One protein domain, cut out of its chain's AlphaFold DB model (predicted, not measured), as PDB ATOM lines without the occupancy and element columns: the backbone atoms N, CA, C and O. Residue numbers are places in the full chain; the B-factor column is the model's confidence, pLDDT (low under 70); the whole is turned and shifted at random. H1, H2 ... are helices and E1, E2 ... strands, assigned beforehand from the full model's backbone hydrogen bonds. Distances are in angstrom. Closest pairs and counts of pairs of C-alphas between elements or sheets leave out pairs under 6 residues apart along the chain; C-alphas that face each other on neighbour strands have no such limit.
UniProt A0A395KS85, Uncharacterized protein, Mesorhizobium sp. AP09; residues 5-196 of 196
ATOM      1  N   ILE A   5     289.945  13.505 -36.573       93.75
ATOM      2  CA  ILE A   5     289.310  12.463 -37.382       93.75
ATOM      3  C   ILE A   5     287.800  12.664 -37.343       93.75
ATOM      4  O   ILE A   5     287.220  12.876 -36.281       93.75
ATOM      5  N   SER A   6     287.131  12.574 -38.487       89.75
ATOM      6  CA  SER A   6     285.669  12.612 -38.530       89.75
ATOM      7  C   SER A   6     285.099  11.557 -39.462       89.75
ATOM      8  O   SER A   6     285.644  11.282 -40.528       89.75
ATOM      9  N   PHE A   7     283.976  10.973 -39.059       85.38
ATOM     10  CA  PHE A   7     283.182  10.081 -39.890       85.38
ATOM     11  C   PHE A   7     282.039  10.891 -40.499       85.38
ATOM     12  O   PHE A   7     281.096  11.264 -39.799       85.38
ATOM     13  N   ASN A   8     282.129  11.229 -41.787       79.50
ATOM     14  CA  ASN A   8     281.205  12.196 -42.383       79.50
ATOM     15  C   ASN A   8     280.864  11.903 -43.846       79.50
ATOM     16  O   ASN A   8     281.590  11.209 -44.558       79.50
ATOM     17  N   LYS A   9     279.722  12.424 -44.297       76.00
ATOM     18  CA  LYS A   9     279.375  12.432 -45.715       76.00
ATOM     19  C   LYS A   9     280.377  13.320 -46.442       76.00
ATOM     20  O   LYS A   9     280.655  14.435 -46.008       76.00
ATOM     21  N   VAL A  10     280.878  12.839 -47.572       73.94
ATOM     22  CA  VAL A  10     281.754  13.639 -48.431       73.94
ATOM     23  C   VAL A  10     280.881  14.504 -49.346       73.94
ATOM     24  O   VAL A  10     280.008  13.956 -50.029       73.94
ATOM     25  N   PRO A  11     281.062  15.837 -49.359       74.38
ATOM     26  CA  PRO A  11     280.276  16.721 -50.212       74.38
ATOM     27  C   PRO A  11     280.589  16.498 -51.698       74.38
ATOM     28  O   PRO A  11     281.734  16.227 -52.074       74.38
ATOM     29  N   LYS A  12     279.563  16.622 -52.551       74.56
ATOM     30  CA  LYS A  12     279.680  16.438 -54.004       74.56
ATOM     31  C   LYS A  12     280.564  17.524 -54.621       74.56
ATOM     32  O   LYS A  12     280.266  18.703 -54.459       74.56
ATOM     33  N   LEU A  13     281.575  17.129 -55.396       75.31
ATOM     34  CA  LEU A  13     282.269  18.045 -56.309       75.31
ATOM     35  C   LEU A  13     281.477  18.207 -57.624       75.31
ATOM     36  O   LEU A  13     280.788  17.266 -58.025       75.31
ATOM     37  N   PRO A  14     281.596  19.347 -58.330       75.25
ATOM     38  CA  PRO A  14     280.991  19.533 -59.651       75.25
ATOM     39  C   PRO A  14     281.382  18.428 -60.642       75.25
ATOM     40  O   PRO A  14     282.511  17.944 -60.612       75.25
ATOM     41  N   ASP A  15     280.492  18.068 -61.571       74.88
ATOM     42  CA  ASP A  15     280.676  16.918 -62.475       74.88
ATOM     43  C   ASP A  15     281.897  17.017 -63.414       74.88
ATOM     44  O   ASP A  15     282.233  16.043 -64.071       74.88
ATOM     45  N   ASN A  16     282.572  18.165 -63.490       76.75
ATOM     46  CA  ASN A  16     283.775  18.418 -64.286       76.75
ATOM     47  C   ASN A  16     284.936  18.984 -63.445       76.75
ATOM     48  O   ASN A  16     285.839  19.620 -63.984       76.75
ATOM     49  N   TRP A  17     284.936  18.777 -62.126       78.56
ATOM     50  CA  TRP A  17     285.908  19.378 -61.198       78.56
ATOM     51  C   TRP A  17     287.386  19.159 -61.592       78.56
ATOM     52  O   TRP A  17     288.260  19.957 -61.237       78.56
ATOM     53  N   TRP A  18     287.672  18.097 -62.354       80.06
ATOM     54  CA  TRP A  18     289.008  17.733 -62.830       80.06
ATOM     55  C   TRP A  18     289.514  18.559 -64.024       80.06
ATOM     56  O   TRP A  18     290.686  18.438 -64.364       80.06
ATOM     57  N   THR A  19     288.676  19.370 -64.681       79.19
ATOM     58  CA  THR A  19     289.095  20.185 -65.839       79.19
ATOM     59  C   THR A  19     289.616  21.575 -65.455       79.19
ATOM     60  O   THR A  19     290.160  22.266 -66.311       79.19
ATOM     61  N   GLY A  20     289.421  22.010 -64.205       75.38
ATOM     62  CA  GLY A  20     289.826  23.332 -63.700       75.38
ATOM     63  C   GLY A  20     291.057  23.303 -62.787       75.38
ATOM     64  O   GLY A  20     291.705  22.270 -62.627       75.38
ATOM     65  N   THR A  21     291.381  24.420 -62.131       80.00
ATOM     66  CA  THR A  21     292.386  24.435 -61.049       80.00
ATOM     67  C   THR A  21     291.749  24.002 -59.727       80.00
ATOM     68  O   THR A  21     290.551  24.197 -59.533       80.00
ATOM     69  N   ASP A  22     292.524  23.430 -58.800       77.81
ATOM     70  CA  ASP A  22     291.952  23.000 -57.516       77.81
ATOM     71  C   ASP A  22     291.393  24.184 -56.702       77.81
ATOM     72  O   ASP A  22     290.405  24.031 -55.986       77.81
ATOM     73  N   ALA A  23     291.997  25.373 -56.842       78.69
ATOM     74  CA  ALA A  23     291.582  26.603 -56.161       78.69
ATOM     75  C   ALA A  23     290.144  27.007 -56.464       78.69
ATOM     76  O   ALA A  23     289.445  27.444 -55.553       78.69
ATOM     77  N   ASP A  24     289.713  26.805 -57.704       75.81
ATOM     78  CA  ASP A  24     288.422  27.298 -58.164       75.81
ATOM     79  C   ASP A  24     287.331  26.223 -58.088       75.81
ATOM     80  O   ASP A  24     286.154  26.554 -57.957       75.81
ATOM     81  N   THR A  25     287.695  24.936 -58.166       74.94
ATOM     82  CA  THR A  25     286.713  23.843 -58.307       74.94
ATOM     83  C   THR A  25     286.651  22.882 -57.126       74.94
ATOM     84  O   THR A  25     285.590  22.314 -56.869       74.94
ATOM     85  N   VAL A  26     287.755  22.690 -56.404       77.00
ATOM     86  CA  VAL A  26     287.867  21.676 -55.347       77.00
ATOM     87  C   VAL A  26     287.852  22.325 -53.972       77.00
ATOM     88  O   VAL A  26     286.992  22.015 -53.150       77.00
ATOM     89  N   TRP A  27     288.771  23.259 -53.732       83.75
ATOM     90  CA  TRP A  27     288.999  23.870 -52.422       83.75
ATOM     91  C   TRP A  27     287.838  24.683 -51.834       83.75
ATOM     92  O   TRP A  27     287.762  24.787 -50.611       83.75
ATOM     93  N   PRO A  28     286.895  25.221 -52.631       81.56
ATOM     94  CA  PRO A  28     285.666  25.792 -52.083       81.56
ATOM     95  C   PRO A  28     284.726  24.746 -51.463       81.56
ATOM     96  O   PRO A  28     283.869  25.096 -50.656       81.56
ATOM     97  N   THR A  29     284.869  23.474 -51.845       77.12
ATOM     98  CA  THR A  29     284.023  22.372 -51.367       77.12
ATOM     99  C   THR A  29     284.762  21.516 -50.341       77.12
ATOM    100  O   THR A  29     284.173  21.090 -49.349       77.12
ATOM    101  N   TRP A  30     286.037  21.214 -50.594       82.62
ATOM    102  CA  TRP A  30     286.875  20.330 -49.779       82.62
ATOM    103  C   TRP A  30     288.019  21.116 -49.146       82.62
ATOM    104  O   TRP A  30     288.597  22.003 -49.768       82.62
ATOM    105  N   GLY A  31     288.372  20.801 -47.903       80.94
ATOM    106  CA  GLY A  31     289.439  21.513 -47.200       80.94
ATOM    107  C   GLY A  31     290.813  21.103 -47.718       80.94
ATOM    108  O   GLY A  31     291.098  19.916 -47.749       80.94
ATOM    109  N   LYS A  32     291.696  22.056 -48.068       84.44
ATOM    110  CA  LYS A  32     293.077  21.796 -48.556       84.44
ATOM    111  C   LYS A  32     293.924  20.919 -47.624       84.44
ATOM    112  O   LYS A  32     294.847  20.256 -48.081       84.44
ATOM    113  N   THR A  33     293.616  20.942 -46.335       87.56
ATOM    114  CA  THR A  33     294.336  20.245 -45.262       87.56
ATOM    115  C   THR A  33     293.557  19.031 -44.761       87.56
ATOM    116  O   THR A  33     293.608  18.710 -43.576       87.56
ATOM    117  N   THR A  34     292.768  18.401 -45.634       88.44
ATOM    118  CA  THR A  34     291.914  17.267 -45.283       88.44
ATOM    119  C   THR A  34     292.217  16.082 -46.186       88.44
ATOM    120  O   THR A  34     292.106  16.184 -47.404       88.44
ATOM    121  N   SER A  35     292.567  14.949 -45.588       88.00
ATOM    122  CA  SER A  35     292.719  13.668 -46.274       88.00
ATOM    123  C   SER A  35     291.412  12.875 -46.209       88.00
ATOM    124  O   SER A  35     290.781  12.801 -45.157       88.00
ATOM    125  N   TYR A  36     291.006  12.254 -47.317       82.38
ATOM    126  CA  TYR A  36     289.774  11.467 -47.410       82.38
ATOM    127  C   TYR A  36     290.115   9.989 -47.615       82.38
ATOM    128  O   TYR A  36     290.620   9.592 -48.670       82.38
ATOM    129  N   LEU A  37     289.843   9.182 -46.590       82.00
ATOM    130  CA  LEU A  37     290.185   7.763 -46.538       82.00
ATOM    131  C   LEU A  37     289.172   6.911 -47.304       82.00
ATOM    132  O   LEU A  37     287.982   7.050 -47.072       82.00
ATOM    133  N   TRP A  38     289.575   5.989 -48.174       76.25
ATOM    134  CA  TRP A  38     288.602   5.171 -48.913       76.25
ATOM    135  C   TRP A  38     289.113   3.761 -49.203       76.25
ATOM    136  O   TRP A  38     290.315   3.533 -49.267       76.25
ATOM    137  N   GLY A  39     288.196   2.810 -49.373       73.12
ATOM    138  CA  GLY A  39     288.511   1.450 -49.812       73.12
ATOM    139  C   GLY A  39     288.735   1.398 -51.323       73.12
ATOM    140  O   GLY A  39     287.837   1.661 -52.120       73.12
ATOM    141  N   ALA A  40     289.950   1.061 -51.709       71.00
ATOM    142  CA  ALA A  40     290.437   0.908 -53.064       71.00
ATOM    143  C   ALA A  40     290.755  -0.569 -53.351       71.00
ATOM    144  O   ALA A  40     290.726  -1.424 -52.465       71.00
ATOM    145  N   ASN A  41     291.088  -0.854 -54.606       68.69
ATOM    146  CA  ASN A  41     291.900  -2.015 -54.963       68.69
ATOM    147  C   ASN A  41     293.371  -1.579 -55.078       68.69
ATOM    148  O   ASN A  41     293.648  -0.378 -55.172       68.69
ATOM    149  N   SER A  42     294.301  -2.531 -55.125       69.44
ATOM    150  CA  SER A  42     295.747  -2.273 -55.243       69.44
ATOM    151  C   SER A  42     296.133  -1.290 -56.358       69.44
ATOM    152  O   SER A  42     297.039  -0.477 -56.190       69.44
ATOM    153  N   SER A  43     295.414  -1.295 -57.484       68.00
ATOM    154  CA  SER A  43     295.684  -0.410 -58.629       68.00
ATOM    155  C   SER A  43     295.206   1.033 -58.434       68.00
ATOM    156  O   SER A  43     295.565   1.906 -59.221       68.00
ATOM    157  N   ASN A  44     294.398   1.293 -57.405       69.38
ATOM    158  CA  ASN A  44     293.742   2.576 -57.194       69.38
ATOM    159  C   ASN A  44     294.220   3.333 -55.938       69.38
ATOM    160  O   ASN A  44     293.718   4.423 -55.671       69.38
ATOM    161  N   GLN A  45     295.183   2.807 -55.172       70.75
ATOM    162  CA  GLN A  45     295.649   3.454 -53.933       70.75
ATOM    163  C   GLN A  45     296.275   4.840 -54.167       70.75
ATOM    164  O   GLN A  45     296.091   5.746 -53.356       70.75
ATOM    165  N   PHE A  46     296.959   5.018 -55.304       69.88
ATOM    166  CA  PHE A  46     297.657   6.250 -55.677       69.88
ATOM    167  C   PHE A  46     297.344   6.619 -57.128       69.88
ATOM    168  O   PHE A  46     298.099   6.305 -58.047       69.88
ATOM    169  N   VAL A  47     296.205   7.276 -57.352       70.50
ATOM    170  CA  VAL A  47     295.779   7.688 -58.697       70.50
ATOM    171  C   VAL A  47     295.840   9.199 -58.826       70.50
ATOM    172  O   VAL A  47     295.265   9.937 -58.026       70.50
ATOM    173  N   ALA A  48     296.540   9.659 -59.863       75.19
ATOM    174  CA  ALA A  48     296.699  11.077 -60.142       75.19
ATOM    175  C   ALA A  48     295.348  11.774 -60.365       75.19
ATOM    176  O   ALA A  48     294.357  11.170 -60.790       75.19
ATOM    177  N   ARG A  49     295.335  13.086 -60.117       75.44
ATOM    178  CA  ARG A  49     294.150  13.927 -60.269       75.44
ATOM    179  C   ARG A  49     293.474  13.717 -61.623       75.44
ATOM    180  O   ARG A  49     294.111  13.780 -62.672       75.44
ATOM    181  N   GLY A  50     292.161  13.511 -61.587       71.31
ATOM    182  CA  GLY A  50     291.325  13.408 -62.775       71.31
ATOM    183  C   GLY A  50     291.499  12.110 -63.562       71.31
ATOM    184  O   GLY A  50     290.737  11.901 -64.505       71.31
ATOM    185  N   GLN A  51     292.431  11.223 -63.201       79.31
ATOM    186  CA  GLN A  51     292.578   9.932 -63.874       79.31
ATOM    187  C   GLN A  51     291.454   8.980 -63.461       79.31
ATOM    188  O   GLN A  51     291.085   8.984 -62.289       79.31
ATOM    189  N   PRO A  52     290.884   8.182 -64.381       75.25
ATOM    190  CA  PRO A  52     289.849   7.208 -64.041       75.25
ATOM    191  C   PRO A  52     290.310   6.216 -62.964       75.25
ATOM    192  O   PRO A  52     291.437   5.732 -63.004       75.25
ATOM    193  N   LEU A  53     289.418   5.892 -62.030       67.00
ATOM    194  CA  LEU A  53     289.578   4.807 -61.066       67.00
ATOM    195  C   LEU A  53     289.015   3.522 -61.689       67.00
ATOM    196  O   LEU A  53     287.873   3.495 -62.152       67.00
ATOM    197  N   ASN A  54     289.815   2.455 -61.715       56.59
ATOM    198  CA  ASN A  54     289.429   1.163 -62.291       56.59
ATOM    199  C   ASN A  54     288.632   0.353 -61.259       56.59
ATOM    200  O   ASN A  54     289.196  -0.430 -60.495       56.59
ATOM    201  N   GLY A  55     287.328   0.601 -61.180       48.75
ATOM    202  CA  GLY A  55     286.439   0.053 -60.150       48.75
ATOM    203  C   GLY A  55     285.591   1.165 -59.544       48.75
ATOM    204  O   GLY A  55     286.026   2.311 -59.516       48.75
ATOM    205  N   GLY A  56     284.358   0.844 -59.139       48.47
ATOM    206  CA  GLY A  56     283.332   1.812 -58.739       48.47
ATOM    207  C   GLY A  56     283.828   2.833 -57.715       48.47
ATOM    208  O   GLY A  56     283.798   2.590 -56.514       48.47
ATOM    209  N   GLY A  57     284.278   3.985 -58.205       45.06
ATOM    210  CA  GLY A  57     284.636   5.123 -57.379       45.06
ATOM    211  C   GLY A  57     283.377   5.853 -56.930       45.06
ATOM    212  O   GLY A  57     282.479   6.096 -57.734       45.06
ATOM    213  N   MET A  58     283.360   6.238 -55.654       52.75
ATOM    214  CA  MET A  58     282.394   7.174 -55.069       52.75
ATOM    215  C   MET A  58     280.935   6.702 -55.148       52.75
ATOM    216  O   MET A  58     280.083   7.337 -55.766       52.75
ATOM    217  N   ALA A  59     280.610   5.607 -54.460       40.53
ATOM    218  CA  ALA A  59     279.228   5.152 -54.319       40.53
ATOM    219  C   ALA A  59     278.473   5.941 -53.231       40.53
ATOM    220  O   ALA A  59     278.096   5.394 -52.205       40.53
ATOM    221  N   SER A  60     278.233   7.236 -53.448       40.12
ATOM    222  CA  SER A  60     277.264   8.021 -52.668       40.12
ATOM    223  C   SER A  60     276.153   8.522 -53.598       40.12
ATOM    224  O   SER A  60     276.461   8.901 -54.729       40.12
ATOM    225  N   PRO A  61     274.887   8.626 -53.141       39.47
ATOM    226  CA  PRO A  61     273.836   9.318 -53.894       39.47
ATOM    227  C   PRO A  61     274.172  10.794 -54.197       39.47
ATOM    228  O   PRO A  61     273.520  11.425 -55.023       39.47
ATOM    229  N   SER A  62     275.183  11.349 -53.521       41.00
ATOM    230  CA  SER A  62     275.649  12.729 -53.644       41.00
ATOM    231  C   SER A  62     277.182  12.843 -53.561       41.00
ATOM    232  O   SER A  62     277.689  13.845 -53.075       41.00
ATOM    233  N   GLY A  63     277.939  11.813 -53.952       42.25
ATOM    234  CA  GLY A  63     279.407  11.877 -54.074       42.25
ATOM    235  C   GLY A  63     279.816  12.344 -55.472       42.25
ATOM    236  O   GLY A  63     278.954  12.366 -56.357       42.25
ATOM    237  N   PRO A  64     281.079  12.756 -55.706       38.06
ATOM    238  CA  PRO A  64     281.474  13.195 -57.034       38.06
ATOM    239  C   PRO A  64     281.174  12.104 -58.063       38.06
ATOM    240  O   PRO A  64     281.395  10.913 -57.859       38.06
ATOM    241  N   SER A  65     280.581  12.536 -59.160       44.03
ATOM    242  CA  SER A  65     280.225  11.709 -60.297       44.03
ATOM    243  C   SER A  65     281.490  11.198 -60.987       44.03
ATOM    244  O   SER A  65     282.381  11.989 -61.293       44.03
ATOM    245  N   LEU A  66     281.503   9.896 -61.295       53.47
ATOM    246  CA  LEU A  66     282.476   9.185 -62.135       53.47
ATOM    247  C   LEU A  66     283.862   9.040 -61.484       53.47
ATOM    248  O   LEU A  66     284.680   9.949 -61.546       53.47
ATOM    249  N   GLY A  67     284.120   7.868 -60.887       62.91
ATOM    250  CA  GLY A  67     285.383   7.470 -60.252       62.91
ATOM    251  C   GLY A  67     286.639   8.016 -60.935       62.91
ATOM    252  O   GLY A  67     287.121   7.439 -61.905       62.91
ATOM    253  N   ARG A  68     287.174   9.121 -60.410       73.69
ATOM    254  CA  ARG A  68     288.433   9.740 -60.830       73.69
ATOM    255  C   ARG A  68     289.281  10.057 -59.604       73.69
ATOM    256  O   ARG A  68     288.727  10.468 -58.589       73.69
ATOM    257  N   GLY A  69     290.595   9.870 -59.700       73.06
ATOM    258  CA  GLY A  69     291.551  10.130 -58.624       73.06
ATOM    259  C   GLY A  69     291.609  11.605 -58.238       73.06
ATOM    260  O   GLY A  69     291.382  12.479 -59.076       73.06
ATOM    261  N   HIS A  70     291.922  11.882 -56.974       77.94
ATOM    262  CA  HIS A  70     292.001  13.218 -56.386       77.94
ATOM    263  C   HIS A  70     293.240  13.315 -55.471       77.94
ATOM    264  O   HIS A  70     293.547  12.332 -54.803       77.94
ATOM    265  N   PRO A  71     293.937  14.468 -55.377       72.00
ATOM    266  CA  PRO A  71     295.162  14.595 -54.569       72.00
ATOM    267  C   PRO A  71     295.012  14.274 -53.075       72.00
ATOM    268  O   PRO A  71     295.973  13.871 -52.437       72.00
ATOM    269  N   GLN A  72     293.816  14.455 -52.518       80.19
ATOM    270  CA  GLN A  72     293.501  14.152 -51.113       80.19
ATOM    271  C   GLN A  72     292.870  12.775 -50.899       80.19
ATOM    272  O   GLN A  72     292.423  12.462 -49.796       80.19
ATOM    273  N   TYR A  73     292.766  11.967 -51.955       79.81
ATOM    274  CA  TYR A  73     292.324  10.590 -51.810       79.81
ATOM    275  C   TYR A  73     293.436   9.739 -51.253       79.81
ATOM    276  O   TYR A  73     294.522   9.658 -51.820       79.81
ATOM    277  N   VAL A  74     293.102   9.045 -50.177       80.12
ATOM    278  CA  VAL A  74     293.986   8.083 -49.549       80.12
ATOM    279  C   VAL A  74     293.327   6.715 -49.639       80.12
ATOM    280  O   VAL A  74     292.384   6.425 -48.904       80.12
ATOM    281  N   GLY A  75     293.764   5.913 -50.613       79.12
ATOM    282  CA  GLY A  75     293.184   4.597 -50.878       79.12
ATOM    283  C   GLY A  75     293.815   3.504 -50.020       79.12
ATOM    284  O   GLY A  75     295.027   3.327 -50.037       79.12
ATOM    285  N   ILE A  76     292.984   2.745 -49.312       79.81
ATOM    286  CA  ILE A  76     293.336   1.519 -48.587       79.81
ATOM    287  C   ILE A  76     292.921   0.336 -49.452       79.81
ATOM    288  O   ILE A  76     291.773   0.281 -49.870       79.81
ATOM    289  N   ASP A  77     293.795  -0.639 -49.688       77.50
ATOM    290  CA  ASP A  77     293.379  -1.856 -50.380       77.50
ATOM    291  C   ASP A  77     292.434  -2.671 -49.493       77.50
ATOM    292  O   ASP A  77     292.771  -3.047 -48.367       77.50
ATOM    293  N   THR A  78     291.236  -2.907 -50.015       74.12
ATOM    294  CA  THR A  78     290.150  -3.642 -49.357       74.12
ATOM    295  C   THR A  78     289.687  -4.854 -50.170       74.12
ATOM    296  O   THR A  78     288.741  -5.534 -49.773       74.12
ATOM    297  N   MET A  79     290.357  -5.145 -51.294       70.38
ATOM    298  CA  MET A  79     290.064  -6.293 -52.161       70.38
ATOM    299  C   MET A  79     290.889  -7.529 -51.807       70.38
ATOM    300  O   MET A  79     290.469  -8.650 -52.075       70.38
ATOM    301  N   GLU A  80     292.049  -7.330 -51.196       73.50
ATOM    302  CA  GLU A  80     292.899  -8.389 -50.667       73.50
ATOM    303  C   GLU A  80     293.595  -7.903 -49.395       73.50
ATOM    304  O   GLU A  80     293.779  -6.700 -49.184       73.50
ATOM    305  N   LEU A  81     293.988  -8.831 -48.520       73.62
ATOM    306  CA  LEU A  81     294.754  -8.476 -47.330       73.62
ATOM    307  C   LEU A  81     296.205  -8.152 -47.718       73.62
ATOM    308  O   LEU A  81     297.105  -8.981 -47.606       73.62
ATOM    309  N   SER A  82     296.442  -6.913 -48.143       74.81
ATOM    310  CA  SER A  82     297.774  -6.401 -48.464       74.81
ATOM    311  C   SER A  82     298.326  -5.556 -47.313       74.81
ATOM    312  O   SER A  82     298.396  -4.329 -47.390       74.81
ATOM    313  N   GLN A  83     298.716  -6.212 -46.209       76.06
ATOM    314  CA  GLN A  83     299.197  -5.525 -44.995       76.06
ATOM    315  C   GLN A  83     300.315  -4.525 -45.305       76.06
ATOM    316  O   GLN A  83     300.228  -3.367 -44.919       76.06
ATOM    317  N   LYS A  84     301.318  -4.933 -46.094       71.50
ATOM    318  CA  LYS A  84     302.449  -4.069 -46.453       71.50
ATOM    319  C   LYS A  84     302.023  -2.818 -47.231       71.50
ATOM    320  O   LYS A  84     302.594  -1.753 -47.012       71.50
ATOM    321  N   ALA A  85     301.066  -2.941 -48.153       73.19
ATOM    322  CA  ALA A  85     300.590  -1.798 -48.928       73.19
ATOM    323  C   ALA A  85     299.777  -0.841 -48.049       73.19
ATOM    324  O   ALA A  85     299.960   0.373 -48.114       73.19
ATOM    325  N   ASN A  86     298.931  -1.389 -47.178       83.50
ATOM    326  CA  ASN A  86     298.101  -0.589 -46.290       83.50
ATOM    327  C   ASN A  86     298.890   0.050 -45.136       83.50
ATOM    328  O   ASN A  86     298.583   1.176 -44.759       83.50
ATOM    329  N   ASP A  87     299.929  -0.602 -44.613       88.06
ATOM    330  CA  ASP A  87     300.759  -0.052 -43.534       88.06
ATOM    331  C   ASP A  87     301.384   1.284 -43.952       88.06
ATOM    332  O   ASP A  87     301.255   2.272 -43.232       88.06
ATOM    333  N   GLY A  88     301.957   1.357 -45.160       85.06
ATOM    334  CA  GLY A  88     302.525   2.603 -45.685       85.06
ATOM    335  C   GLY A  88     301.488   3.722 -45.843       85.06
ATOM    336  O   GLY A  88     301.798   4.893 -45.622       85.06
ATOM    337  N   VAL A  89     300.241   3.370 -46.172       86.38
ATOM    338  CA  VAL A  89     299.120   4.319 -46.241       86.38
ATOM    339  C   VAL A  89     298.778   4.857 -44.848       86.38
ATOM    340  O   VAL A  89     298.644   6.069 -44.668       86.38
ATOM    341  N   PHE A  90     298.675   3.985 -43.845       90.19
ATOM    342  CA  PHE A  90     298.380   4.392 -42.471       90.19
ATOM    343  C   PHE A  90     299.526   5.179 -41.819       90.19
ATOM    344  O   PHE A  90     299.257   6.126 -41.078       90.19
ATOM    345  N   ASP A  91     300.783   4.875 -42.142       91.44
ATOM    346  CA  ASP A  91     301.947   5.648 -41.691       91.44
ATOM    347  C   ASP A  91     301.966   7.067 -42.284       91.44
ATOM    348  O   ASP A  91     302.265   8.044 -41.583       91.44
ATOM    349  N   ALA A  92     301.589   7.211 -43.559       89.00
ATOM    350  CA  ALA A  92     301.431   8.517 -44.193       89.00
ATOM    351  C   ALA A  92     300.308   9.328 -43.524       89.00
ATOM    352  O   ALA A  92     300.528  10.474 -43.133       89.00
ATOM    353  N   LEU A  93     299.141   8.714 -43.294       91.62
ATOM    354  CA  LEU A  93     298.018   9.345 -42.585       91.62
ATOM    355  C   LEU A  93     298.387   9.769 -41.166       91.62
ATOM    356  O   LEU A  93     298.040  10.866 -40.736       91.62
ATOM    357  N   LYS A  94     299.120   8.922 -40.440       94.69
ATOM    358  CA  LYS A  94     299.635   9.238 -39.108       94.69
ATOM    359  C   LYS A  94     300.517  10.484 -39.136       94.69
ATOM    360  O   LYS A  94     300.358  11.360 -38.288       94.69
ATOM    361  N   SER A  95     301.404  10.576 -40.124       92.94
ATOM    362  CA  SER A  95     302.304  11.720 -40.300       92.94
ATOM    363  C   SER A  95     301.532  13.001 -40.643       92.94
ATOM    364  O   SER A  95     301.755  14.033 -40.010       92.94
ATOM    365  N   SER A  96     300.568  12.925 -41.567       91.88
ATOM    366  CA  SER A  96     299.639  14.016 -41.905       91.88
ATOM    367  C   SER A  96     298.856  14.512 -40.687       91.88
ATOM    368  O   SER A  96     298.816  15.709 -40.402       91.88
ATOM    369  N   LEU A  97     298.289  13.591 -39.904       94.81
ATOM    370  CA  LEU A  97     297.519  13.919 -38.707       94.81
ATOM    371  C   LEU A  97     298.389  14.627 -37.662       94.81
ATOM    372  O   LEU A  97     297.983  15.640 -37.093       94.81
ATOM    373  N   GLN A  98     299.616  14.150 -37.442       95.00
ATOM    374  CA  GLN A  98     300.585  14.797 -36.549       95.00
ATOM    375  C   GLN A  98     301.023  16.184 -37.045       95.00
ATOM    376  O   GLN A  98     301.292  17.065 -36.223       95.00
ATOM    377  N   ALA A  99     301.050  16.400 -38.364       93.81
ATOM    378  CA  ALA A  99     301.294  17.705 -38.977       93.81
ATOM    379  C   ALA A  99     300.097  18.672 -38.860       93.81
ATOM    380  O   ALA A  99     300.263  19.877 -39.059       93.81
ATOM    381  N   GLY A 100     298.919  18.174 -38.473       94.31
ATOM    382  CA  GLY A 100     297.710  18.970 -38.261       94.31
ATOM    383  C   GLY A 100     296.663  18.865 -39.355       94.31
ATOM    384  O   GLY A 100     295.718  19.649 -39.346       94.31
ATOM    385  N   GLU A 101     296.815  17.925 -40.285       94.12
ATOM    386  CA  GLU A 101     295.791  17.643 -41.286       94.12
ATOM    387  C   GLU A 101     294.627  16.868 -40.670       94.12
ATOM    388  O   GLU A 101     294.821  15.958 -39.864       94.12
ATOM    389  N   ASP A 102     293.409  17.207 -41.082       93.75
ATOM    390  CA  ASP A 102     292.224  16.443 -40.712       93.75
ATOM    391  C   ASP A 102     292.105  15.194 -41.592       93.75
ATOM    392  O   ASP A 102     292.437  15.207 -42.778       93.75
ATOM    393  N   ILE A 103     291.567  14.115 -41.034       91.31
ATOM    394  CA  ILE A 103     291.228  12.904 -41.779       91.31
ATOM    395  C   ILE A 103     289.716  12.713 -41.734       91.31
ATOM    396  O   ILE A 103     289.094  12.640 -40.673       91.31
ATOM    397  N   VAL A 104     289.110  12.591 -42.907       88.12
ATOM    398  CA  VAL A 104     287.704  12.237 -43.060       88.12
ATOM    399  C   VAL A 104     287.619  10.778 -43.475       88.12
ATOM    400  O   VAL A 104     288.146  10.381 -44.513       88.12
ATOM    401  N   VAL A 105     286.905   9.991 -42.676       85.19
ATOM    402  CA  VAL A 105     286.436   8.654 -43.036       85.19
ATOM    403  C   VAL A 105     285.031   8.808 -43.631       85.19
ATOM    404  O   VAL A 105     284.083   9.126 -42.907       85.19
ATOM    405  N   PRO A 106     284.854   8.622 -44.947       76.69
ATOM    406  CA  PRO A 106     283.576   8.741 -45.618       76.69
ATOM    407  C   PRO A 106     282.563   7.758 -45.050       76.69
ATOM    408  O   PRO A 106     282.852   6.570 -44.865       76.69
ATOM    409  N   VAL A 107     281.349   8.258 -44.839       75.12
ATOM    410  CA  VAL A 107     280.188   7.432 -44.527       75.12
ATOM    411  C   VAL A 107     279.131   7.548 -45.634       75.12
ATOM    412  O   VAL A 107     278.861   8.641 -46.139       75.12
ATOM    413  N   PHE A 108     278.526   6.427 -46.031       67.06
ATOM    414  CA  PHE A 108     277.643   6.345 -47.203       67.06
ATOM    415  C   PHE A 108     276.219   5.958 -46.824       67.06
ATOM    416  O   PHE A 108     276.017   5.032 -46.048       67.06
ATOM    417  N   MET A 109     275.215   6.634 -47.382       58.09
ATOM    418  CA  MET A 109     273.822   6.255 -47.127       58.09
ATOM    419  C   MET A 109     273.467   4.964 -47.864       58.09
ATOM    420  O   MET A 109     273.809   4.810 -49.038       58.09
ATOM    421  N   LYS A 110     272.707   4.080 -47.213       54.41
ATOM    422  CA  LYS A 110     272.061   2.952 -47.895       54.41
ATOM    423  C   LYS A 110     271.179   3.461 -49.038       54.41
ATOM    424  O   LYS A 110     270.334   4.336 -48.846       54.41
ATOM    425  N   HIS A 111     271.363   2.902 -50.233       44.28
ATOM    426  CA  HIS A 111     270.516   3.216 -51.382       44.28
ATOM    427  C   HIS A 111     269.050   2.850 -51.074       44.28
ATOM    428  O   HIS A 111     268.756   1.705 -50.729       44.28
ATOM    429  N   GLY A 112     268.131   3.814 -51.203       45.59
ATOM    430  CA  GLY A 112     266.681   3.588 -51.105       45.59
ATOM    431  C   GLY A 112     266.044   3.646 -49.708       45.59
ATOM    432  O   GLY A 112     264.860   3.343 -49.599       45.59
ATOM    433  N   SER A 113     266.756   4.039 -48.646       46.59
ATOM    434  CA  SER A 113     266.138   4.251 -47.325       46.59
ATOM    435  C   SER A 113     265.974   5.739 -47.017       46.59
ATOM    436  O   SER A 113     266.965   6.469 -46.981       46.59
ATOM    437  N   ALA A 114     264.732   6.165 -46.756       42.75
ATOM    438  CA  ALA A 114     264.400   7.527 -46.327       42.75
ATOM    439  C   ALA A 114     264.983   7.880 -44.948       42.75
ATOM    440  O   ALA A 114     265.003   9.053 -44.593       42.75
ATOM    441  N   ASP A 115     265.468   6.888 -44.192       41.06
ATOM    442  CA  ASP A 115     266.034   7.103 -42.871       41.06
ATOM    443  C   ASP A 115     266.868   5.884 -42.387       41.06
ATOM    444  O   ASP A 115     266.463   4.731 -42.543       41.06
ATOM    445  N   TYR A 116     268.025   6.186 -41.778       41.31
ATOM    446  CA  TYR A 116     268.909   5.360 -40.925       41.31
ATOM    447  C   TYR A 116     269.948   4.404 -41.539       41.31
ATOM    448  O   TYR A 116     269.882   3.186 -41.395       41.31
ATOM    449  N   GLY A 117     271.049   4.997 -42.012       47.84
ATOM    450  CA  GLY A 117     272.380   4.452 -41.749       47.84
ATOM    451  C   GLY A 117     273.474   4.949 -42.678       47.84
ATOM    452  O   GLY A 117     273.304   4.915 -43.894       47.84
ATOM    453  N   MET A 118     274.586   5.425 -42.106       51.28
ATOM    454  CA  MET A 118     275.777   5.762 -42.880       51.28
ATOM    455  C   MET A 118     276.852   4.682 -42.698       51.28
ATOM    456  O   MET A 118     277.316   4.459 -41.581       51.28
ATOM    457  N   TYR A 119     277.229   4.004 -43.779       57.62
ATOM    458  CA  TYR A 119     278.256   2.964 -43.791       57.62
ATOM    459  C   TYR A 119     279.643   3.589 -43.817       57.62
ATOM    460  O   TYR A 119     279.992   4.226 -44.809       57.62
ATOM    461  N   SER A 120     280.424   3.445 -42.748       51.47
ATOM    462  CA  SER A 120     281.817   3.909 -42.732       51.47
ATOM    463  C   SER A 120     282.693   3.053 -43.632       51.47
ATOM    464  O   SER A 120     282.541   1.833 -43.625       51.47
ATOM    465  N   LEU A 121     283.618   3.694 -44.361       59.03
ATOM    466  CA  LEU A 121     284.494   3.049 -45.353       59.03
ATOM    467  C   LEU A 121     283.707   2.420 -46.514       59.03
ATOM    468  O   LEU A 121     284.084   1.368 -47.019       59.03
ATOM    469  N   GLY A 122     282.583   3.029 -46.913       45.44
ATOM    470  CA  GLY A 122     281.622   2.450 -47.864       45.44
ATOM    471  C   GLY A 122     282.071   2.338 -49.322       45.44
ATOM    472  O   GLY A 122     281.411   2.815 -50.239       45.44
ATOM    473  N   THR A 123     283.141   1.599 -49.555       47.38
ATOM    474  CA  THR A 123     283.590   1.181 -50.874       47.38
ATOM    475  C   THR A 123     284.067  -0.264 -50.783       47.38
ATOM    476  O   THR A 123     285.133  -0.542 -50.252       47.38
ATOM    477  N   GLY A 124     283.239  -1.168 -51.309       49.66
ATOM    478  CA  GLY A 124     283.696  -2.288 -52.127       49.66
ATOM    479  C   GLY A 124     284.643  -3.306 -51.503       49.66
ATOM    480  O   GLY A 124     285.612  -3.659 -52.161       49.66
ATOM    481  N   TYR A 125     284.326  -3.878 -50.338       51.19
ATOM    482  CA  TYR A 125     284.750  -5.262 -50.103       51.19
ATOM    483  C   TYR A 125     284.138  -6.080 -51.238       51.19
ATOM    484  O   TYR A 125     282.911  -6.191 -51.324       51.19
ATOM    485  N   GLY A 126     284.957  -6.520 -52.195       47.34
ATOM    486  CA  GLY A 126     284.458  -7.266 -53.343       47.34
ATOM    487  C   GLY A 126     283.572  -8.412 -52.854       47.34
ATOM    488  O   GLY A 126     283.927  -9.107 -51.906       47.34
ATOM    489  N   LEU A 127     282.411  -8.608 -53.485       48.88
ATOM    490  CA  LEU A 127     281.423  -9.623 -53.073       48.88
ATOM    491  C   LEU A 127     281.995 -11.061 -53.033       48.88
ATOM    492  O   LEU A 127     281.403 -11.955 -52.417       48.88
ATOM    493  N   ASP A 128     283.159 -11.253 -53.660       55.56
ATOM    494  CA  ASP A 128     283.894 -12.509 -53.784       55.56
ATOM    495  C   ASP A 128     285.217 -12.541 -52.991       55.56
ATOM    496  O   ASP A 128     285.998 -13.481 -53.137       55.56
ATOM    497  N   VAL A 129     285.483 -11.550 -52.132       64.19
ATOM    498  CA  VAL A 129     286.681 -11.529 -51.279       64.19
ATOM    499  C   VAL A 129     286.493 -12.502 -50.115       64.19
ATOM    500  O   VAL A 129     285.616 -12.319 -49.269       64.19
ATOM    501  N   GLN A 130     287.309 -13.559 -50.066       63.66
ATOM    502  CA  GLN A 130     287.176 -14.606 -49.044       63.66
ATOM    503  C   GLN A 130     287.561 -14.109 -47.641       63.66
ATOM    504  O   GLN A 130     286.819 -14.364 -46.692       63.66
ATOM    505  N   ASP A 131     288.613 -13.294 -47.529       73.75
ATOM    506  CA  ASP A 131     289.206 -12.858 -46.251       73.75
ATOM    507  C   ASP A 131     288.657 -11.517 -45.725       73.75
ATOM    508  O   ASP A 131     289.351 -10.720 -45.087       73.75
ATOM    509  N   HIS A 132     287.395 -11.217 -46.023       70.88
ATOM    510  CA  HIS A 132     286.775  -9.939 -45.671       70.88
ATOM    511  C   HIS A 132     286.850  -9.630 -44.159       70.88
ATOM    512  O   HIS A 132     287.142  -8.488 -43.801       70.88
ATOM    513  N   VAL A 133     286.655 -10.617 -43.269       75.38
ATOM    514  CA  VAL A 133     286.757 -10.422 -41.806       75.38
ATOM    515  C   VAL A 133     288.154  -9.941 -41.422       75.38
ATOM    516  O   VAL A 133     288.272  -8.959 -40.689       75.38
ATOM    517  N   GLN A 134     289.211 -10.573 -41.946       78.31
ATOM    518  CA  GLN A 134     290.586 -10.183 -41.636       78.31
ATOM    519  C   GLN A 134     290.919  -8.787 -42.176       78.31
ATOM    520  O   GLN A 134     291.564  -8.001 -41.484       78.31
ATOM    521  N   ILE A 135     290.445  -8.440 -43.378       78.25
ATOM    522  CA  ILE A 135     290.631  -7.094 -43.947       78.25
ATOM    523  C   ILE A 135     289.919  -6.050 -43.076       78.25
ATOM    524  O   ILE A 135     290.510  -5.024 -42.738       78.25
ATOM    525  N   HIS A 136     288.676  -6.309 -42.659       77.19
ATOM    526  CA  HIS A 136     287.944  -5.436 -41.742       77.19
ATOM    527  C   HIS A 136     288.668  -5.269 -40.402       77.19
ATOM    528  O   HIS A 136     288.864  -4.135 -39.964       77.19
ATOM    529  N   ALA A 137     289.089  -6.370 -39.771       79.12
ATOM    530  CA  ALA A 137     289.820  -6.345 -38.506       79.12
ATOM    531  C   ALA A 137     291.093  -5.496 -38.614       79.12
ATOM    532  O   ALA A 137     291.317  -4.603 -37.797       79.12
ATOM    533  N   TYR A 138     291.880  -5.716 -39.670       83.75
ATOM    534  CA  TYR A 138     293.112  -4.978 -39.920       83.75
ATOM    535  C   TYR A 138     292.860  -3.473 -40.114       83.75
ATOM    536  O   TYR A 138     293.476  -2.649 -39.437       83.75
ATOM    537  N   VAL A 139     291.927  -3.094 -40.996       83.12
ATOM    538  CA  VAL A 139     291.643  -1.679 -41.296       83.12
ATOM    539  C   VAL A 139     291.138  -0.941 -40.057       83.12
ATOM    540  O   VAL A 139     291.567   0.183 -39.788       83.12
ATOM    541  N   TRP A 140     290.266  -1.569 -39.270       83.75
ATOM    542  CA  TRP A 140     289.753  -0.962 -38.046       83.75
ATOM    543  C   TRP A 140     290.790  -0.878 -36.933       83.75
ATOM    544  O   TRP A 140     290.813   0.130 -36.226       83.75
ATOM    545  N   ALA A 141     291.678  -1.866 -36.800       85.44
ATOM    546  CA  ALA A 141     292.803  -1.783 -35.873       85.44
ATOM    547  C   ALA A 141     293.687  -0.566 -36.192       85.44
ATOM    548  O   ALA A 141     293.944   0.260 -35.318       85.44
ATOM    549  N   LYS A 142     294.051  -0.380 -37.465       89.88
ATOM    550  CA  LYS A 142     294.845   0.773 -37.913       89.88
ATOM    551  C   LYS A 142     294.116   2.105 -37.759       89.88
ATOM    552  O   LYS A 142     294.710   3.098 -37.345       89.88
ATOM    553  N   LEU A 143     292.812   2.143 -38.022       89.19
ATOM    554  CA  LEU A 143     292.018   3.348 -37.800       89.19
ATOM    555  C   LEU A 143     291.935   3.711 -36.309       89.19
ATOM    556  O   LEU A 143     291.994   4.889 -35.965       89.19
ATOM    557  N   LEU A 144     291.851   2.720 -35.416       90.69
ATOM    558  CA  LEU A 144     291.904   2.942 -33.970       90.69
ATOM    559  C   LEU A 144     293.260   3.490 -33.507       90.69
ATOM    560  O   LEU A 144     293.280   4.333 -32.608       90.69
ATOM    561  N   GLU A 145     294.369   3.081 -34.131       92.69
ATOM    562  CA  GLU A 145     295.688   3.683 -33.886       92.69
ATOM    563  C   GLU A 145     295.707   5.176 -34.251       92.69
ATOM    564  O   GLU A 145     296.233   5.988 -33.486       92.69
ATOM    565  N   LEU A 146     295.085   5.564 -35.374       93.69
ATOM    566  CA  LEU A 146     294.948   6.973 -35.766       93.69
ATOM    567  C   LEU A 146     294.011   7.749 -34.822       93.69
ATOM    568  O   LEU A 146     294.318   8.870 -34.417       93.69
ATOM    569  N   ILE A 147     292.885   7.155 -34.420       93.88
ATOM    570  CA  ILE A 147     291.935   7.761 -33.469       93.88
ATOM    571  C   ILE A 147     292.600   8.029 -32.117       93.88
ATOM    572  O   ILE A 147     292.326   9.050 -31.492       93.88
ATOM    573  N   ALA A 148     293.490   7.144 -31.666       93.06
ATOM    574  CA  ALA A 148     294.186   7.303 -30.393       93.06
ATOM    575  C   ALA A 148     295.121   8.526 -30.350       93.06
ATOM    576  O   ALA A 148     295.434   8.999 -29.259       93.06
ATOM    577  N   ILE A 149     295.566   9.029 -31.507       95.12
ATOM    578  CA  ILE A 149     296.447  10.202 -31.592       95.12
ATOM    579  C   ILE A 149     295.717  11.482 -32.001       95.12
ATOM    580  O   ILE A 149     296.245  12.564 -31.759       95.12
ATOM    581  N   ALA A 150     294.537  11.383 -32.618       95.50
ATOM    582  CA  ALA A 150     293.775  12.532 -33.089       95.50
ATOM    583  C   ALA A 150     293.427  13.495 -31.944       95.50
ATOM    584  O   ALA A 150     293.098  13.070 -30.837       95.50
ATOM    585  N   ALA A 151     293.425  14.802 -32.221       94.75
ATOM    586  CA  ALA A 151     293.011  15.799 -31.232       94.75
ATOM    587  C   ALA A 151     291.530  15.641 -30.845       94.75
ATOM    588  O   ALA A 151     291.149  15.842 -29.691       94.75
ATOM    589  N   LYS A 152     290.700  15.253 -31.816       94.31
ATOM    590  CA  LYS A 152     289.281  14.953 -31.646       94.31
ATOM    591  C   LYS A 152     288.857  13.862 -32.624       94.31
ATOM    592  O   LYS A 152     289.399  13.758 -33.724       94.31
ATOM    593  N   THR A 153     287.861  13.069 -32.236       92.62
ATOM    594  CA  THR A 153     287.176  12.136 -33.137       92.62
ATOM    595  C   THR A 153     285.671  12.361 -33.099       92.62
ATOM    596  O   THR A 153     285.062  12.246 -32.038       92.62
ATOM    597  N   ASP A 154     285.079  12.659 -34.255       89.75
ATOM    598  CA  ASP A 154     283.635  12.849 -34.415       89.75
ATOM    599  C   ASP A 154     282.999  11.639 -35.113       89.75
ATOM    600  O   ASP A 154     283.326  11.330 -36.261       89.75
ATOM    601  N   ILE A 155     282.077  10.961 -34.419       82.88
ATOM    602  CA  ILE A 155     281.334   9.798 -34.927       82.88
ATOM    603  C   ILE A 155     279.843  10.147 -34.968       82.88
ATOM    604  O   ILE A 155     279.295  10.601 -33.961       82.88
ATOM    605  N   PRO A 156     279.159   9.949 -36.106       78.88
ATOM    606  CA  PRO A 156     277.743  10.228 -36.208       78.88
ATOM    607  C   PRO A 156     276.927   9.178 -35.449       78.88
ATOM    608  O   PRO A 156     277.207   7.984 -35.510       78.88
ATOM    609  N   SER A 157     275.836   9.616 -34.820       74.31
ATOM    610  CA  SER A 157     274.957   8.794 -33.965       74.31
ATOM    611  C   SER A 157     274.277   7.600 -34.660       74.31
ATOM    612  O   SER A 157     273.669   6.743 -34.011       74.31
ATOM    613  N   ALA A 158     274.348   7.542 -35.991       72.38
ATOM    614  CA  ALA A 158     273.759   6.502 -36.827       72.38
ATOM    615  C   ALA A 158     274.757   5.975 -37.876       72.38
ATOM    616  O   ALA A 158     274.433   5.883 -39.066       72.38
ATOM    617  N   MET A 159     275.972   5.641 -37.437       77.88
ATOM    618  CA  MET A 159     276.947   4.906 -38.244       77.88
ATOM    619  C   MET A 159     276.669   3.400 -38.209       77.88
ATOM    620  O   MET A 159     276.241   2.866 -37.185       77.88
ATOM    621  N   TRP A 160     276.920   2.714 -39.322       74.38
ATOM    622  CA  TRP A 160     276.781   1.264 -39.443       74.38
ATOM    623  C   TRP A 160     278.026   0.659 -40.086       74.38
ATOM    624  O   TRP A 160     278.685   1.296 -40.905       74.38
ATOM    625  N   THR A 161     278.322  -0.587 -39.738       72.62
ATOM    626  CA  THR A 161     279.419  -1.382 -40.308       72.62
ATOM    627  C   THR A 161     278.916  -2.801 -40.603       72.62
ATOM    628  O   THR A 161     277.947  -3.217 -39.955       72.62
ATOM    629  N   PRO A 162     279.490  -3.545 -41.567       70.81
ATOM    630  CA  PRO A 162     279.107  -4.935 -41.812       70.81
ATOM    631  C   PRO A 162     279.179  -5.796 -40.545       70.81
ATOM    632  O   PRO A 162     280.117  -5.677 -39.753       70.81
ATOM    633  N   ASP A 163     278.187  -6.669 -40.344       73.19
ATOM    634  CA  ASP A 163     278.209  -7.646 -39.250       73.19
ATOM    635  C   ASP A 163     279.041  -8.874 -39.628       73.19
ATOM    636  O   ASP A 163     278.529  -9.923 -40.017       73.19
ATOM    637  N   VAL A 164     280.350  -8.712 -39.500       68.88
ATOM    638  CA  VAL A 164     281.395  -9.716 -39.754       68.88
ATOM    639  C   VAL A 164     281.334 -10.963 -38.862       68.88
ATOM    640  O   VAL A 164     282.100 -11.894 -39.079       68.88
ATOM    641  N   THR A 165     280.449 -11.001 -37.856       68.38
ATOM    642  CA  THR A 165     280.217 -12.211 -37.048       68.38
ATOM    643  C   THR A 165     279.310 -13.220 -37.755       68.38
ATOM    644  O   THR A 165     279.236 -14.382 -37.358       68.38
ATOM    645  N   GLN A 166     278.624 -12.790 -38.817       66.38
ATOM    646  CA  GLN A 166     277.785 -13.651 -39.635       66.38
ATOM    647  C   GLN A 166     278.627 -14.414 -40.660       66.38
ATOM    648  O   GLN A 166     279.662 -13.945 -41.128       66.38
ATOM    649  N   ALA A 167     278.147 -15.586 -41.077       67.19
ATOM    650  CA  ALA A 167     278.779 -16.323 -42.163       67.19
ATOM    651  C   ALA A 167     278.819 -15.483 -43.457       67.19
ATOM    652  O   ALA A 167     277.877 -14.749 -43.758       67.19
ATOM    653  N   THR A 168     279.860 -15.648 -44.282       60.91
ATOM    654  CA  THR A 168     280.091 -14.865 -45.516       60.91
ATOM    655  C   THR A 168     278.867 -14.778 -46.439       60.91
ATOM    656  O   THR A 168     278.624 -13.755 -47.074       60.91
ATOM    657  N   HIS A 169     278.051 -15.835 -46.510       59.34
ATOM    658  CA  HIS A 169     276.839 -15.858 -47.335       59.34
ATOM    659  C   HIS A 169     275.670 -15.032 -46.763       59.34
ATOM    660  O   HIS A 169     274.811 -14.600 -47.529       59.34
ATOM    661  N   GLU A 170     275.636 -14.793 -45.450       60.09
ATOM    662  CA  GLU A 170     274.680 -13.903 -44.775       60.09
ATOM    663  C   GLU A 170     275.136 -12.441 -44.843       60.09
ATOM    664  O   GLU A 170     274.316 -11.553 -45.062       60.09
ATOM    665  N   LEU A 171     276.447 -12.181 -44.791       56.69
ATOM    666  CA  LEU A 171     277.017 -10.850 -45.044       56.69
ATOM    667  C   LEU A 171     276.631 -10.291 -46.420       56.69
ATOM    668  O   LEU A 171     276.324  -9.106 -46.549       56.69
ATOM    669  N   ARG A 172     276.520 -11.163 -47.434       51.88
ATOM    670  CA  ARG A 172     275.987 -10.822 -48.771       51.88
ATOM    671  C   ARG A 172     274.549 -10.291 -48.745       51.88
ATOM    672  O   ARG A 172     274.120  -9.662 -49.709       51.88
ATOM    673  N   LYS A 173     273.798 -10.519 -47.661       55.94
ATOM    674  CA  LYS A 173     272.441  -9.991 -47.453       55.94
ATOM    675  C   LYS A 173     272.427  -8.635 -46.739       55.94
ATOM    676  O   LYS A 173     271.351  -8.181 -46.353       55.94
ATOM    677  N   ASN A 174     273.574  -7.958 -46.614       60.03
ATOM    678  CA  ASN A 174     273.697  -6.642 -45.981       60.03
ATOM    679  C   ASN A 174     273.320  -6.658 -44.488       60.03
ATOM    680  O   ASN A 174     272.563  -5.794 -44.027       60.03
ATOM    681  N   THR A 175     273.844  -7.615 -43.719       65.50
ATOM    682  CA  THR A 175     273.769  -7.582 -42.249       65.50
ATOM    683  C   THR A 175     274.733  -6.526 -41.701       65.50
ATOM    684  O   THR A 175     275.875  -6.419 -42.144       65.50
ATOM    685  N   HIS A 176     274.265  -5.697 -40.764       72.00
ATOM    686  CA  HIS A 176     275.033  -4.561 -40.251       72.00
ATOM    687  C   HIS A 176     274.819  -4.354 -38.752       72.00
ATOM    688  O   HIS A 176     273.712  -4.541 -38.246       72.00
ATOM    689  N   VAL A 177     275.862  -3.873 -38.076       74.44
ATOM    690  CA  VAL A 177     275.834  -3.460 -36.667       74.44
ATOM    691  C   VAL A 177     275.846  -1.937 -36.582       74.44
ATOM    692  O   VAL A 177     276.600  -1.270 -37.294       74.44
ATOM    693  N   LYS A 178     275.006  -1.376 -35.705       76.94
ATOM    694  CA  LYS A 178     274.973   0.062 -35.419       76.94
ATOM    695  C   LYS A 178     276.116   0.437 -34.473       76.94
ATOM    696  O   LYS A 178     276.248  -0.160 -33.408       76.94
ATOM    697  N   LEU A 179     276.872   1.472 -34.821       77.19
ATOM    698  CA  LEU A 179     277.981   2.018 -34.039       77.19
ATOM    699  C   LEU A 179     277.664   3.474 -33.650       77.19
ATOM    700  O   LEU A 179     277.992   4.392 -34.400       77.19
ATOM    701  N   PRO A 180     276.960   3.713 -32.528       76.94
ATOM    702  CA  PRO A 180     276.488   5.052 -32.165       76.94
ATOM    703  C   PRO A 180     277.584   5.993 -31.645       76.94
ATOM    704  O   PRO A 180     277.381   7.205 -31.657       76.94
ATOM    705  N   ASP A 181     278.709   5.455 -31.161       83.31
ATOM    706  CA  ASP A 181     279.787   6.214 -30.527       83.31
ATOM    707  C   ASP A 181     281.144   5.477 -30.580       83.31
ATOM    708  O   ASP A 181     281.266   4.364 -31.101       83.31
ATOM    709  N   LEU A 182     282.188   6.105 -30.021       83.56
ATOM    710  CA  LEU A 182     283.549   5.563 -29.996       83.56
ATOM    711  C   LEU A 182     283.688   4.308 -29.121       83.56
ATOM    712  O   LEU A 182     284.526   3.453 -29.412       83.56
ATOM    713  N   ALA A 183     282.901   4.182 -28.050       86.44
ATOM    714  CA  ALA A 183     282.950   3.002 -27.193       86.44
ATOM    715  C   ALA A 183     282.420   1.775 -27.949       86.44
ATOM    716  O   ALA A 183     283.055   0.720 -27.919       86.44
ATOM    717  N   ALA A 184     281.330   1.940 -28.702       83.56
ATOM    718  CA  ALA A 184     280.787   0.911 -29.579       83.56
ATOM    719  C   ALA A 184     281.778   0.506 -30.680       83.56
ATOM    720  O   ALA A 184     281.945  -0.687 -30.927       83.56
ATOM    721  N   VAL A 185     282.490   1.467 -31.289       81.56
ATOM    722  CA  VAL A 185     283.560   1.166 -32.260       81.56
ATOM    723  C   VAL A 185     284.649   0.297 -31.628       81.56
ATOM    724  O   VAL A 185     285.010  -0.733 -32.192       81.56
ATOM    725  N   LYS A 186     285.163   0.681 -30.452       84.88
ATOM    726  CA  LYS A 186     286.223  -0.072 -29.760       84.88
ATOM    727  C   LYS A 186     285.775  -1.486 -29.385       84.88
ATOM    728  O   LYS A 186     286.531  -2.431 -29.587       84.88
ATOM    729  N   ALA A 187     284.556  -1.633 -28.864       85.12
ATOM    730  CA  ALA A 187     284.000  -2.934 -28.501       85.12
ATOM    731  C   ALA A 187     283.844  -3.843 -29.727       85.12
ATOM    732  O   ALA A 187     284.271  -4.994 -29.699       85.12
ATOM    733  N   TRP A 188     283.302  -3.309 -30.823       82.62
ATOM    734  CA  TRP A 188     283.132  -4.064 -32.061       82.62
ATOM    735  C   TRP A 188     284.477  -4.447 -32.701       82.62
ATOM    736  O   TRP A 188     284.648  -5.589 -33.121       82.62
ATOM    737  N   ALA A 189     285.471  -3.552 -32.701       80.06
ATOM    738  CA  ALA A 189     286.817  -3.866 -33.184       80.06
ATOM    739  C   ALA A 189     287.509  -4.962 -32.349       80.06
ATOM    740  O   ALA A 189     288.222  -5.797 -32.899       80.06
ATOM    741  N   ALA A 190     287.267  -5.006 -31.033       83.31
ATOM    742  CA  ALA A 190     287.740  -6.098 -30.184       83.31
ATOM    743  C   ALA A 190     287.052  -7.436 -30.517       83.31
ATOM    744  O   ALA A 190     287.719  -8.467 -30.544       83.31
ATOM    745  N   THR A 191     285.747  -7.431 -30.820       80.88
ATOM    746  CA  THR A 191     285.044  -8.628 -31.322       80.88
ATOM    747  C   THR A 191     285.634  -9.111 -32.644       80.88
ATOM    748  O   THR A 191     285.847 -10.307 -32.814       80.88
ATOM    749  N   LEU A 192     285.947  -8.185 -33.553       76.31
ATOM    750  CA  LEU A 192     286.606  -8.476 -34.825       76.31
ATOM    751  C   LEU A 192     287.966  -9.152 -34.644       76.31
ATOM    752  O   LEU A 192     288.211 -10.190 -35.246       76.31
ATOM    753  N   ALA A 193     288.822  -8.586 -33.790       76.25
ATOM    754  CA  ALA A 193     290.151  -9.127 -33.514       76.25
ATOM    755  C   ALA A 193     290.112 -10.530 -32.883       76.25
ATOM    756  O   ALA A 193     291.069 -11.284 -33.008       76.25
ATOM    757  N   ALA A 194     289.019 -10.888 -32.202       79.62
ATOM    758  CA  ALA A 194     288.822 -12.232 -31.661       79.62
ATOM    759  C   ALA A 194     288.317 -13.243 -32.709       79.62
ATOM    760  O   ALA A 194     288.393 -14.447 -32.468       79.62
ATOM    761  N   ALA A 195     287.768 -12.767 -33.831       70.38
ATOM    762  CA  ALA A 195     287.214 -13.589 -34.907       70.38
ATOM    763  C   ALA A 195     288.179 -13.793 -36.093       70.38
ATOM    764  O   ALA A 195     287.925 -14.664 -36.925       70.38
ATOM    765  N   SER A 196     289.243 -12.984 -36.182       63.94
ATOM    766  CA  SER A 196     290.308 -13.035 -37.200       63.94
ATOM    767  C   SER A 196     291.477 -13.921 -36.792       63.94
ATOM    768  O   SER A 196     291.999 -14.633 -37.676       63.94
TER     769      SER A 196
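What this domain is: This is residues 5 to 196 of the 196 residues of an uncharacterized protein of Mesorhizobium sp. AP09 (UniProt A0A395KS85). A strongly twisted, branched sheet of seven strands makes a wall, with the three longer helices H2, H3 and H5 packed side by side in a row over one face, H3 between the other two. Far out from the body's middle lie the short helices H1 and H4, and the long link of residues 41 to 72 runs without a named element. The 192 printed residues hold, in order, E1 H1 E2 E3 H2 E4 E5 H3 E6 H4 E7 H5; the class is mixed, helices and strands, with under half of the residues in named elements. The sheet is mixed parallel and antiparallel. The whole is compact, with a radius of gyration of the C-alphas of 16.0 A and spans of 47 by 36 by 34 A.

Where its parts are: Find C-alpha 5 at (289.310, 12.463, -37.382), where E1, residues 5 to 8, begins. H1 follows at residues 22 to 25, then E2 at 34 to 40, 18.2 A long, and E3 at 73 to 77. H2, residues 83 to 99, runs 24.1 A, and E4, residues 102 to 109, runs 22.0 A from C-alpha 102 at (292.224, 16.443, -40.712). Next come E5 at 118 to 120, H3 at 132 to 149, 26.4 A long, E6 at 159 to 162, H4 at 168 to 171 and E7 at 176 to 179. H5, residues 182 to 195, runs 20.1 A to C-alpha 195 at (287.214, -13.589, -34.907).

How they stand to each other: Begin at E4: parallel E1 is on one side, N 105 and O 6 being 2.8 A apart, and parallel E2, N 35 to O 102 2.8 A, and E5 are on the other side. E4 and E5 form a hairpin, N 119 to O 108 2.8 A. E3 is parallel to E2, N 40 to O 76 2.7 A; E6 is parallel to E5, N 160 to O 118 2.9 A; E7 is antiparallel to E6, N 179 to O 159 2.8 A. E5, H3 and E6 form a strand-helix-strand unit, two parallel neighbour strands with a helix between, its crossover right-handed. H2, H3 and H5 are on the same face. H2 touches H3, closest C-alphas Lys 94 and Leu 146 at 6.2 A, a shallow tilt of 20 degrees, the same way. H3 touches H5, closest C-alphas Ala 137 and Leu 192 at 5.3 A, a steep tilt of 39 degrees, opposite ways. H1 and H4 are not on the sheet. Each O i to N i+4 pair is within hydrogen-bond range in H5, 11 of 13 in H2 and 13 of 14 in H3; H1 and H4 are too short for such a pair.

The domain as a whole: The C-alphas of Gly 20 and Ala 194, the two farthest apart, are 47.9 A apart. The printed part has no cut. The links E1 to H1, E2 to E3 and E5 to H3 are long. Mean pLDDT of the printed part is 73.5; look for values under 70 at, among others, residues 53 to 67, 108 to 130 and 164 to 175.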